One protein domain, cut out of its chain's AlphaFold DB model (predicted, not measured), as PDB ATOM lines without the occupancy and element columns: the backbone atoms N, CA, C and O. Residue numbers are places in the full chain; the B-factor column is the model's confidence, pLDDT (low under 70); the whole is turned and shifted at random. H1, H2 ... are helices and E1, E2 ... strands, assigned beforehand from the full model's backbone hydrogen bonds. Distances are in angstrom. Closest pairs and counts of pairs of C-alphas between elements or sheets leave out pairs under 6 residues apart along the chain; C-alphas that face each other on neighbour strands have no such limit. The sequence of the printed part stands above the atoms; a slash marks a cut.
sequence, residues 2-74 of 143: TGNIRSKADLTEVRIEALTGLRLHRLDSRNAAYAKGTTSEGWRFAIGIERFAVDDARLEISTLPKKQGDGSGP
ATOM      1  N   THR A   2     -41.007  20.881 -20.373       46.50
ATOM      2  CA  THR A   2     -39.766  20.470 -19.678       46.50
ATOM      3  C   THR A   2     -39.568  18.951 -19.529       46.50
ATOM      4  O   THR A   2     -38.439  18.495 -19.590       46.50
ATOM      5  N   GLY A   3     -40.628  18.132 -19.470       52.50
ATOM      6  CA  GLY A   3     -40.502  16.658 -19.415       52.50
ATOM      7  C   GLY A   3     -40.027  15.951 -20.704       52.50
ATOM      8  O   GLY A   3     -39.802  14.738 -20.687       52.50
ATOM      9  N   ASN A   4     -39.884  16.683 -21.819       65.75
ATOM     10  CA  ASN A   4     -39.542  16.133 -23.143       65.75
ATOM     11  C   ASN A   4     -38.137  16.502 -23.645       65.75
ATOM     12  O   ASN A   4     -37.769  16.068 -24.740       65.75
ATOM     13  N   ILE A   5     -37.390  17.297 -22.874       74.94
ATOM     14  CA  ILE A   5     -35.987  17.638 -23.122       74.94
ATOM     15  C   ILE A   5     -35.190  16.957 -22.014       74.94
ATOM     16  O   ILE A   5     -35.272  17.375 -20.859       74.94
ATOM     17  N   ARG A   6     -34.508  15.862 -22.350       76.12
ATOM     18  CA  ARG A   6     -33.872  14.957 -21.379       76.12
ATOM     19  C   ARG A   6     -32.352  14.943 -21.491       76.12
ATOM     20  O   ARG A   6     -31.687  14.462 -20.584       76.12
ATOM     21  N   SER A   7     -31.819  15.436 -22.602       81.25
ATOM     22  CA  SER A   7     -30.391  15.451 -22.902       81.25
ATOM     23  C   SER A   7     -30.014  16.678 -23.735       81.25
ATOM     24  O   SER A   7     -30.869  17.277 -24.391       81.25
ATOM     25  N   LYS A   8     -28.718  17.011 -23.793       83.00
ATOM     26  CA  LYS A   8     -28.187  18.030 -24.719       83.00
ATOM     27  C   LYS A   8     -28.563  17.760 -26.181       83.00
ATOM     28  O   LYS A   8     -28.788  18.700 -26.937       83.00
ATOM     29  N   ALA A   9     -28.685  16.490 -26.576       83.56
ATOM     30  CA  ALA A   9     -29.082  16.103 -27.930       83.56
ATOM     31  C   ALA A   9     -30.521  16.527 -28.281       83.56
ATOM     32  O   ALA A   9     -30.848  16.684 -29.456       83.56
ATOM     33  N   ASP A  10     -31.371  16.769 -27.278       84.69
ATOM     34  CA  ASP A  10     -32.720  17.298 -27.483       84.69
ATOM     35  C   ASP A  10     -32.730  18.818 -27.728       84.69
ATOM     36  O   ASP A  10     -33.731  19.357 -28.199       84.69
ATOM     37  N   LEU A  11     -31.630  19.526 -27.445       87.81
ATOM     38  CA  LEU A  11     -31.489  20.967 -27.676       87.81
ATOM     39  C   LEU A  11     -31.077  21.237 -29.128       87.81
ATOM     40  O   LEU A  11     -29.982  21.716 -29.430       87.81
ATOM     41  N   THR A  12     -31.980  20.906 -30.050       87.88
ATOM     42  CA  THR A  12     -31.848  21.166 -31.490       87.88
ATOM     43  C   THR A  12     -33.010  22.003 -31.995       87.88
ATOM     44  O   THR A  12     -34.108  21.940 -31.443       87.88
ATOM     45  N   GLU A  13     -32.776  22.777 -33.060       89.88
ATOM     46  CA  GLU A  13     -33.800  23.655 -33.635       89.88
ATOM     47  C   GLU A  13     -35.064  22.854 -33.967       89.88
ATOM     48  O   GLU A  13     -36.117  23.118 -33.399       89.88
ATOM     49  N   VAL A  14     -34.920  21.769 -34.735       90.56
ATOM     50  CA  VAL A  14     -36.015  20.861 -35.123       90.56
ATOM     51  C   VAL A  14     -36.823  20.366 -33.922       90.56
ATOM     52  O   VAL A  14     -38.054  20.325 -33.964       90.56
ATOM     53  N   ARG A  15     -36.155  19.980 -32.828       89.81
ATOM     54  CA  ARG A  15     -36.838  19.462 -31.639       89.81
ATOM     55  C   ARG A  15     -37.628  20.552 -30.923       89.81
ATOM     56  O   ARG A  15     -38.758  20.299 -30.509       89.81
ATOM     57  N   ILE A  16     -37.058  21.747 -30.783       90.12
ATOM     58  CA  ILE A  16     -37.738  22.879 -30.146       90.12
ATOM     59  C   ILE A  16     -38.892  23.383 -31.017       90.12
ATOM     60  O   ILE A  16     -39.978  23.626 -30.490       90.12
ATOM     61  N   GLU A  17     -38.720  23.451 -32.337       93.00
ATOM     62  CA  GLU A  17     -39.801  23.772 -33.275       93.00
ATOM     63  C   GLU A  17     -40.956  22.769 -33.151       93.00
ATOM     64  O   GLU A  17     -42.107  23.171 -33.000       93.00
ATOM     65  N   ALA A  18     -40.664  21.465 -33.109       90.06
ATOM     66  CA  ALA A  18     -41.683  20.428 -32.946       90.06
ATOM     67  C   ALA A  18     -42.410  20.501 -31.592       90.06
ATOM     68  O   ALA A  18     -43.604  20.220 -31.510       90.06
ATOM     69  N   LEU A  19     -41.703  20.870 -30.518       86.75
ATOM     70  CA  LEU A  19     -42.296  20.998 -29.185       86.75
ATOM     71  C   LEU A  19     -43.164  22.248 -29.038       86.75
ATOM     72  O   LEU A  19     -44.117  22.227 -28.262       86.75
ATOM     73  N   THR A  20     -42.811  23.332 -29.728       85.75
ATOM     74  CA  THR A  20     -43.418  24.659 -29.536       85.75
ATOM     75  C   THR A  20     -44.391  25.040 -30.645       85.75
ATOM     76  O   THR A  20     -45.231  25.911 -30.436       85.75
ATOM     77  N   GLY A  21     -44.285  24.408 -31.815       90.81
ATOM     78  CA  GLY A  21     -44.974  24.813 -33.039       90.81
ATOM     79  C   GLY A  21     -44.440  26.117 -33.641       90.81
ATOM     80  O   GLY A  21     -45.039  26.645 -34.576       90.81
ATOM     81  N   LEU A  22     -43.344  26.662 -33.109       91.75
ATOM     82  CA  LEU A  22     -42.771  27.933 -33.532       91.75
ATOM     83  C   LEU A  22     -41.527  27.681 -34.365       91.75
ATOM     84  O   LEU A  22     -40.618  27.002 -33.904       91.75
ATOM     85  N   ARG A  23     -41.466  28.273 -35.558       94.44
ATOM     86  CA  ARG A  23     -40.278  28.212 -36.407       94.44
ATOM     87  C   ARG A  23     -39.166  29.084 -35.829       94.44
ATOM     88  O   ARG A  23     -39.379  30.278 -35.603       94.44
ATOM     89  N   LEU A  24     -37.995  28.502 -35.604       93.25
ATOM     90  CA  LEU A  24     -36.818  29.224 -35.149       93.25
ATOM     91  C   LEU A  24     -36.090  29.836 -36.346       93.25
ATOM     92  O   LEU A  24     -36.002  29.265 -37.432       93.25
ATOM     93  N   HIS A  25     -35.540  31.023 -36.125       92.38
ATOM     94  CA  HIS A  25     -34.702  31.712 -37.088       92.38
ATOM     95  C   HIS A  25     -33.314  31.889 -36.494       92.38
ATOM     96  O   HIS A  25     -33.157  32.460 -35.410       92.38
ATOM     97  N   ARG A  26     -32.312  31.379 -37.210       87.06
ATOM     98  CA  ARG A  26     -30.909  31.519 -36.837       87.06
ATOM     99  C   ARG A  26     -30.487  32.978 -36.967       87.06
ATOM    100  O   ARG A  26     -30.868  33.658 -37.919       87.06
ATOM    101  N   LEU A  27     -29.737  33.462 -35.989       80.56
ATOM    102  CA  LEU A  27     -29.149  34.792 -36.026       80.56
ATOM    103  C   LEU A  27     -27.693  34.636 -36.448       80.56
ATOM    104  O   LEU A  27     -26.900  34.145 -35.662       80.56
ATOM    105  N   ASP A  28     -27.322  35.058 -37.653       67.25
ATOM    106  CA  ASP A  28     -25.990  34.784 -38.229       67.25
ATOM    107  C   ASP A  28     -24.801  35.261 -37.366       67.25
ATOM    108  O   ASP A  28     -23.686  34.769 -37.509       67.25
ATOM    109  N   SER A  29     -25.029  36.203 -36.445       62.31
ATOM    110  CA  SER A  29     -24.017  36.766 -35.542       62.31
ATOM    111  C   SER A  29     -23.916  36.088 -34.173       62.31
ATOM    112  O   SER A  29     -23.048  36.451 -33.376       62.31
ATOM    113  N   ARG A  30     -24.795  35.132 -33.858       62.16
ATOM    114  CA  ARG A  30     -24.799  34.393 -32.590       62.16
ATOM    115  C   ARG A  30     -24.996  32.921 -32.910       62.16
ATOM    116  O   ARG A  30     -25.770  32.583 -33.791       62.16
ATOM    117  N   ASN A  31     -24.353  32.012 -32.189       81.62
ATOM    118  CA  ASN A  31     -24.687  30.589 -32.297       81.62
ATOM    119  C   ASN A  31     -26.048  30.322 -31.623       81.62
ATOM    120  O   ASN A  31     -26.147  29.568 -30.660       81.62
ATOM    121  N   ALA A  32     -27.090  31.004 -32.092       86.38
ATOM    122  CA  ALA A  32     -28.393  31.066 -31.483       86.38
ATOM    123  C   ALA A  32     -29.495  31.127 -32.544       86.38
ATOM    124  O   ALA A  32     -29.339  31.732 -33.610       86.38
ATOM    125  N   ALA A  33     -30.622  30.501 -32.233       91.62
ATOM    126  CA  ALA A  33     -31.802  30.476 -33.081       91.62
ATOM    127  C   ALA A  33     -33.038  30.711 -32.224       91.62
ATOM    128  O   ALA A  33     -33.215  30.027 -31.217       91.62
ATOM    129  N   TYR A  34     -33.895  31.652 -32.624       93.12
ATOM    130  CA  TYR A  34     -35.078  32.018 -31.846       93.12
ATOM    131  C   TYR A  34     -36.319  32.162 -32.710       93.12
ATOM    132  O   TYR A  34     -36.265  32.633 -33.847       93.12
ATOM    133  N   ALA A  35     -37.457  31.857 -32.105       94.19
ATOM    134  CA  ALA A  35     -38.744  32.403 -32.475       94.19
ATOM    135  C   ALA A  35     -39.072  33.550 -31.524       94.19
ATOM    136  O   ALA A  35     -38.801  33.489 -30.324       94.19
ATOM    137  N   LYS A  36     -39.698  34.593 -32.056       93.75
ATOM    138  CA  LYS A  36     -40.218  35.710 -31.269       93.75
ATOM    139  C   LYS A  36     -41.647  36.000 -31.675       93.75
ATOM    140  O   LYS A  36     -42.020  35.794 -32.828       93.75
ATOM    141  N   GLY A  37     -42.429  36.521 -30.745       90.69
ATOM    142  CA  GLY A  37     -43.824  36.829 -31.008       90.69
ATOM    143  C   GLY A  37     -44.437  37.720 -29.948       90.69
ATOM    144  O   GLY A  37     -43.752  38.317 -29.114       90.69
ATOM    145  N   THR A  38     -45.753  37.847 -30.020       89.50
ATOM    146  CA  THR A  38     -46.556  38.553 -29.027       89.50
ATOM    147  C   THR A  38     -47.760  37.689 -28.682       89.50
ATOM    148  O   THR A  38     -48.363  37.104 -29.579       89.50
ATOM    149  N   THR A  39     -48.076  37.559 -27.396       84.25
ATOM    150  CA  THR A  39     -49.254  36.813 -26.940       84.25
ATOM    151  C   THR A  39     -50.536  37.621 -27.124       84.25
ATOM    152  O   THR A  39     -50.490  38.827 -27.379       84.25
ATOM    153  N   SER A  40     -51.693  36.977 -26.955       80.19
ATOM    154  CA  SER A  40     -53.008  37.636 -26.958       80.19
ATOM    155  C   SER A  40     -53.106  38.780 -25.947       80.19
ATOM    156  O   SER A  40     -53.771  39.780 -26.197       80.19
ATOM    157  N   GLU A  41     -52.397  38.668 -24.827       77.00
ATOM    158  CA  GLU A  41     -52.348  39.650 -23.741       77.00
ATOM    159  C   GLU A  41     -51.311  40.760 -24.001       77.00
ATOM    160  O   GLU A  41     -51.099  41.639 -23.164       77.00
ATOM    161  N   GLY A  42     -50.638  40.734 -25.156       81.38
ATOM    162  CA  GLY A  42     -49.676  41.750 -25.577       81.38
ATOM    163  C   GLY A  42     -48.259  41.560 -25.034       81.38
ATOM    164  O   GLY A  42     -47.413  42.433 -25.244       81.38
ATOM    165  N   TRP A  43     -47.964  40.449 -24.358       84.25
ATOM    166  CA  TRP A  43     -46.605  40.153 -23.906       84.25
ATOM    167  C   TRP A  43     -45.732  39.788 -25.090       84.25
ATOM    168  O   TRP A  43     -46.099  38.947 -25.905       84.25
ATOM    169  N   ARG A  44     -44.547  40.386 -25.169       88.56
ATOM    170  CA  ARG A  44     -43.529  39.951 -26.119       88.56
ATOM    171  C   ARG A  44     -42.838  38.729 -25.544       88.56
ATOM    172  O   ARG A  44     -42.540  38.697 -24.355       88.56
ATOM    173  N   PHE A  45     -42.555  37.751 -26.387       90.81
ATOM    174  CA  PHE A  45     -41.771  36.594 -25.985       90.81
ATOM    175  C   PHE A  45     -40.695  36.285 -27.017       90.81
ATOM    176  O   PHE A  45     -40.835  36.611 -28.201       90.81
ATOM    177  N   ALA A  46     -39.644  35.630 -26.548       92.62
ATOM    178  CA  ALA A  46     -38.663  34.950 -27.368       92.62
ATOM    179  C   ALA A  46     -38.418  33.560 -26.777       92.62
ATOM    180  O   ALA A  46     -38.344  33.407 -25.561       92.62
ATOM    181  N   ILE A  47     -38.315  32.559 -27.639       93.25
ATOM    182  CA  ILE A  47     -37.933  31.195 -27.284       93.25
ATOM    183  C   ILE A  47     -36.882  30.736 -28.272       93.25
ATOM    184  O   ILE A  47     -37.030  30.953 -29.476       93.25
ATOM    185  N   GLY A  48     -35.819  30.120 -27.789       92.25
ATOM    186  CA  GLY A  48     -34.754  29.704 -28.675       92.25
ATOM    187  C   GLY A  48     -33.665  28.918 -27.994       92.25
ATOM    188  O   GLY A  48     -33.741  28.594 -26.814       92.25
ATOM    189  N   ILE A  49     -32.660  28.592 -28.787       91.94
ATOM    190  CA  ILE A  49     -31.489  27.856 -28.342       91.94
ATOM    191  C   ILE A  49     -30.303  28.797 -28.431       91.94
ATOM    192  O   ILE A  49     -30.102  29.408 -29.480       91.94
ATOM    193  N   GLU A  50     -29.512  28.869 -27.370       90.12
ATOM    194  CA  GLU A  50     -28.207  29.529 -27.353       90.12
ATOM    195  C   GLU A  50     -27.098  28.490 -27.226       90.12
ATOM    196  O   GLU A  50     -27.225  27.530 -26.465       90.12
ATOM    197  N   ARG A  51     -26.002  28.671 -27.968       86.38
ATOM    198  CA  ARG A  51     -24.785  27.865 -27.834       86.38
ATOM    199  C   ARG A  51     -23.591  28.770 -27.583       86.38
ATOM    200  O   ARG A  51     -23.213  29.562 -28.444       86.38
ATOM    201  N   PHE A  52     -22.975  28.641 -26.416       78.12
ATOM    202  CA  PHE A  52     -21.796  29.435 -26.054       78.12
ATOM    203  C   PHE A  52     -20.482  28.730 -26.409       78.12
ATOM    204  O   PHE A  52     -19.468  29.388 -26.631       78.12
ATOM    205  N   ALA A  53     -20.510  27.401 -26.519       78.31
ATOM    206  CA  ALA A  53     -19.393  26.548 -26.909       78.31
ATOM    207  C   ALA A  53     -19.916  25.311 -27.662       78.31
ATOM    208  O   ALA A  53     -21.126  25.106 -27.752       78.31
ATOM    209  N   VAL A  54     -19.015  24.478 -28.194       71.81
ATOM    210  CA  VAL A  54     -19.383  23.238 -28.912       71.81
ATOM    211  C   VAL A  54     -20.244  22.313 -28.037       71.81
ATOM    212  O   VAL A  54     -21.225  21.759 -28.531       71.81
ATOM    213  N   ASP A  55     -19.946  22.250 -26.737       75.62
ATOM    214  CA  ASP A  55     -20.611  21.361 -25.773       75.62
ATOM    215  C   ASP A  55     -21.582  22.081 -24.815       75.62
ATOM    216  O   ASP A  55     -22.074  21.472 -23.859       75.62
ATOM    217  N   ASP A  56     -21.871  23.367 -25.064       81.69
ATOM    218  CA  ASP A  56     -22.844  24.164 -24.302       81.69
ATOM    219  C   ASP A  56     -24.019  24.539 -25.208       81.69
ATOM    220  O   ASP A  56     -23.860  25.244 -26.208       81.69
ATOM    221  N   ALA A  57     -25.204  24.051 -24.853       85.62
ATOM    222  CA  ALA A  57     -26.462  24.410 -25.480       85.62
ATOM    223  C   ALA A  57     -27.500  24.647 -24.388       85.62
ATOM    224  O   ALA A  57     -27.612  23.854 -23.450       85.62
ATOM    225  N   ARG A  58     -28.279  25.715 -24.536       91.06
ATOM    226  CA  ARG A  58     -29.302  26.118 -23.569       91.06
ATOM    227  C   ARG A  58     -30.596  26.428 -24.281       91.06
ATOM    228  O   ARG A  58     -30.575  27.016 -25.360       91.06
ATOM    229  N   LEU A  59     -31.714  26.028 -23.686       92.38
ATOM    230  CA  LEU A  59     -33.023  26.537 -24.083       92.38
ATOM    231  C   LEU A  59     -33.295  27.800 -23.275       92.38
ATOM    232  O   LEU A  59     -33.346  27.738 -22.050       92.38
ATOM    233  N   GLU A  60     -33.532  28.898 -23.976       93.25
ATOM    234  CA  GLU A  60     -33.835  30.195 -23.386       93.25
ATOM    235  C   GLU A  60     -35.274  30.587 -23.728       93.25
ATOM    236  O   GLU A  60     -35.716  30.484 -24.881       93.25
ATOM    237  N   ILE A  61     -36.020  31.032 -22.722       92.38
ATOM    238  CA  ILE A  61     -37.371  31.575 -22.868       92.38
ATOM    239  C   ILE A  61     -37.402  32.908 -22.142       92.38
ATOM    240  O   ILE A  61     -37.280  32.959 -20.927       92.38
ATOM    241  N   SER A  62     -37.613  33.988 -22.880       90.56
ATOM    242  CA  SER A  62     -37.794  35.327 -22.322       90.56
ATOM    243  C   SER A  62     -39.226  35.792 -22.544       90.56
ATOM    244  O   SER A  62     -39.756  35.663 -23.651       90.56
ATOM    245  N   THR A  63     -39.839  36.400 -21.532       87.75
ATOM    246  CA  THR A  63     -41.089  37.143 -21.679       87.75
ATOM    247  C   THR A  63     -40.934  38.554 -21.142       87.75
ATOM    248  O   THR A  63     -40.349  38.797 -20.094       87.75
ATOM    249  N   LEU A  64     -41.456  39.510 -21.898       81.69
ATOM    250  CA  LEU A  64     -41.420  40.919 -21.560       81.69
ATOM    251  C   LEU A  64     -42.838  41.467 -21.656       81.69
ATOM    252  O   LEU A  64     -43.457  41.363 -22.726       81.69
ATOM    253  N   PRO A  65     -43.361  42.098 -20.594       75.44
ATOM    254  CA  PRO A  65     -44.668  42.717 -20.680       75.44
ATOM    255  C   PRO A  65     -44.659  43.801 -21.764       75.44
ATOM    256  O   PRO A  65     -43.630  44.421 -22.089       75.44
ATOM    257  N   LYS A  66     -45.834  44.064 -22.344       69.38
ATOM    258  CA  LYS A  66     -46.049  45.310 -23.084       69.38
ATOM    259  C   LYS A  66     -45.692  46.442 -22.123       69.38
ATOM    260  O   LYS A  66     -46.278  46.496 -21.045       69.38
ATOM    261  N   LYS A  67     -44.727  47.307 -22.476       58.97
ATOM    262  CA  LYS A  67     -44.437  48.514 -21.684       58.97
ATOM    263  C   LYS A  67     -45.755  49.273 -21.551       58.97
ATOM    264  O   LYS A  67     -46.224  49.850 -22.530       58.97
ATOM    265  N   GLN A  68     -46.374  49.209 -20.380       50.81
ATOM    266  CA  GLN A  68     -47.424  50.139 -20.017       50.81
ATOM    267  C   GLN A  68     -46.711  51.339 -19.417       50.81
ATOM    268  O   GLN A  68     -45.864  51.169 -18.539       50.81
ATOM    269  N   GLY A  69     -46.989  52.524 -19.956       44.09
ATOM    270  CA  GLY A  69     -46.624  53.754 -19.270       44.09
ATOM    271  C   GLY A  69     -47.182  53.687 -17.852       44.09
ATOM    272  O   GLY A  69     -48.341  53.333 -17.658       44.09
ATOM    273  N   ASP A  70     -46.296  53.914 -16.894       40.97
ATOM    274  CA  ASP A  70     -46.538  54.312 -15.515       40.97
ATOM    275  C   ASP A  70     -47.755  53.653 -14.832       40.97
ATOM    276  O   ASP A  70     -48.879  54.149 -14.839       40.97
ATOM    277  N   GLY A  71     -47.500  52.520 -14.169       47.12
ATOM    278  CA  GLY A  71     -48.315  52.051 -13.038       47.12
ATOM    279  C   GLY A  71     -49.495  51.121 -13.335       47.12
ATOM    280  O   GLY A  71     -50.149  50.684 -12.391       47.12
ATOM    281  N   SER A  72     -49.755  50.762 -14.593       50.94
ATOM    282  CA  SER A  72     -50.906  49.924 -14.985       50.94
ATOM    283  C   SER A  72     -50.533  48.554 -15.567       50.94
ATOM    284  O   SER A  72     -51.385  47.901 -16.165       50.94
ATOM    285  N   GLY A  73     -49.276  48.115 -15.372       51.81
ATOM    286  CA  GLY A  73     -48.700  46.874 -15.914       51.81
ATOM    287  C   GLY A  73     -49.693  45.702 -15.985       51.81
ATOM    288  O   GLY A  73     -50.546  45.576 -15.108       51.81
ATOM    289  N   PRO A  74     -49.628  44.859 -17.037       55.59
ATOM    290  CA  PRO A  74     -50.653  43.848 -17.296       55.59
ATOM    291  C   PRO A  74     -50.967  43.038 -16.032       55.59
ATOM    292  O   PRO A  74     -50.072  42.467 -15.413       55.59
TER     293      PRO A  74
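AT A GLANCE: This is residues 2 to 74 of the 143 residues of an uncharacterized protein of Lysobacter antibioticus (UniProt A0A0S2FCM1). A long, twisted sheet has one short helix, H1, on one face. Hairpins E2-E3 and E3-E4 make the ribbon, with little E1 at one edge. The 73 printed residues run H1 E1 E2 E3 E4, class mixed, sheet order E1 E2 E3 E4; E2 E3 E4 form an antiparallel meander, each strand beside the one before. The whole is loose, radius of gyration of the C-alphas 14.3 A, spans 43 by 28 by 18 A.

IN THESE COORDINATES: Find C-alpha 44 at (-43.529, 39.951, -26.119), where E3, residues 44 to 53, begins its 27.6 A. E4, 56 to 64, spans 25.2 A; E2, 32 to 38, 19.8 A; E1 is 25 to 27. H1, 13 to 20, starts at (-33.800, 23.655, -33.635) and spans 10.5 A.

HOW THE PARTS SIT: Look for N 35 and O 47, 2.8 A, between antiparallel E2 and E3, and N 46 and O 62, 2.9 A, between antiparallel E3 and E4. E1 and E2 meet only at a point; C-alphas 26 and 33 face each other at 4.0 A. H1, its O i to N i+4 pairs within hydrogen-bond range, is on the sheet at height 9.2 A; its closest C-alphas to E3 are Glu 13 and Ile 49, 7.1 A.

THE WHOLE: The printed part has no cut, and its four links are tight. Residues 2 to 4, 28 to 30 and 66 to 74 are under pLDDT 70.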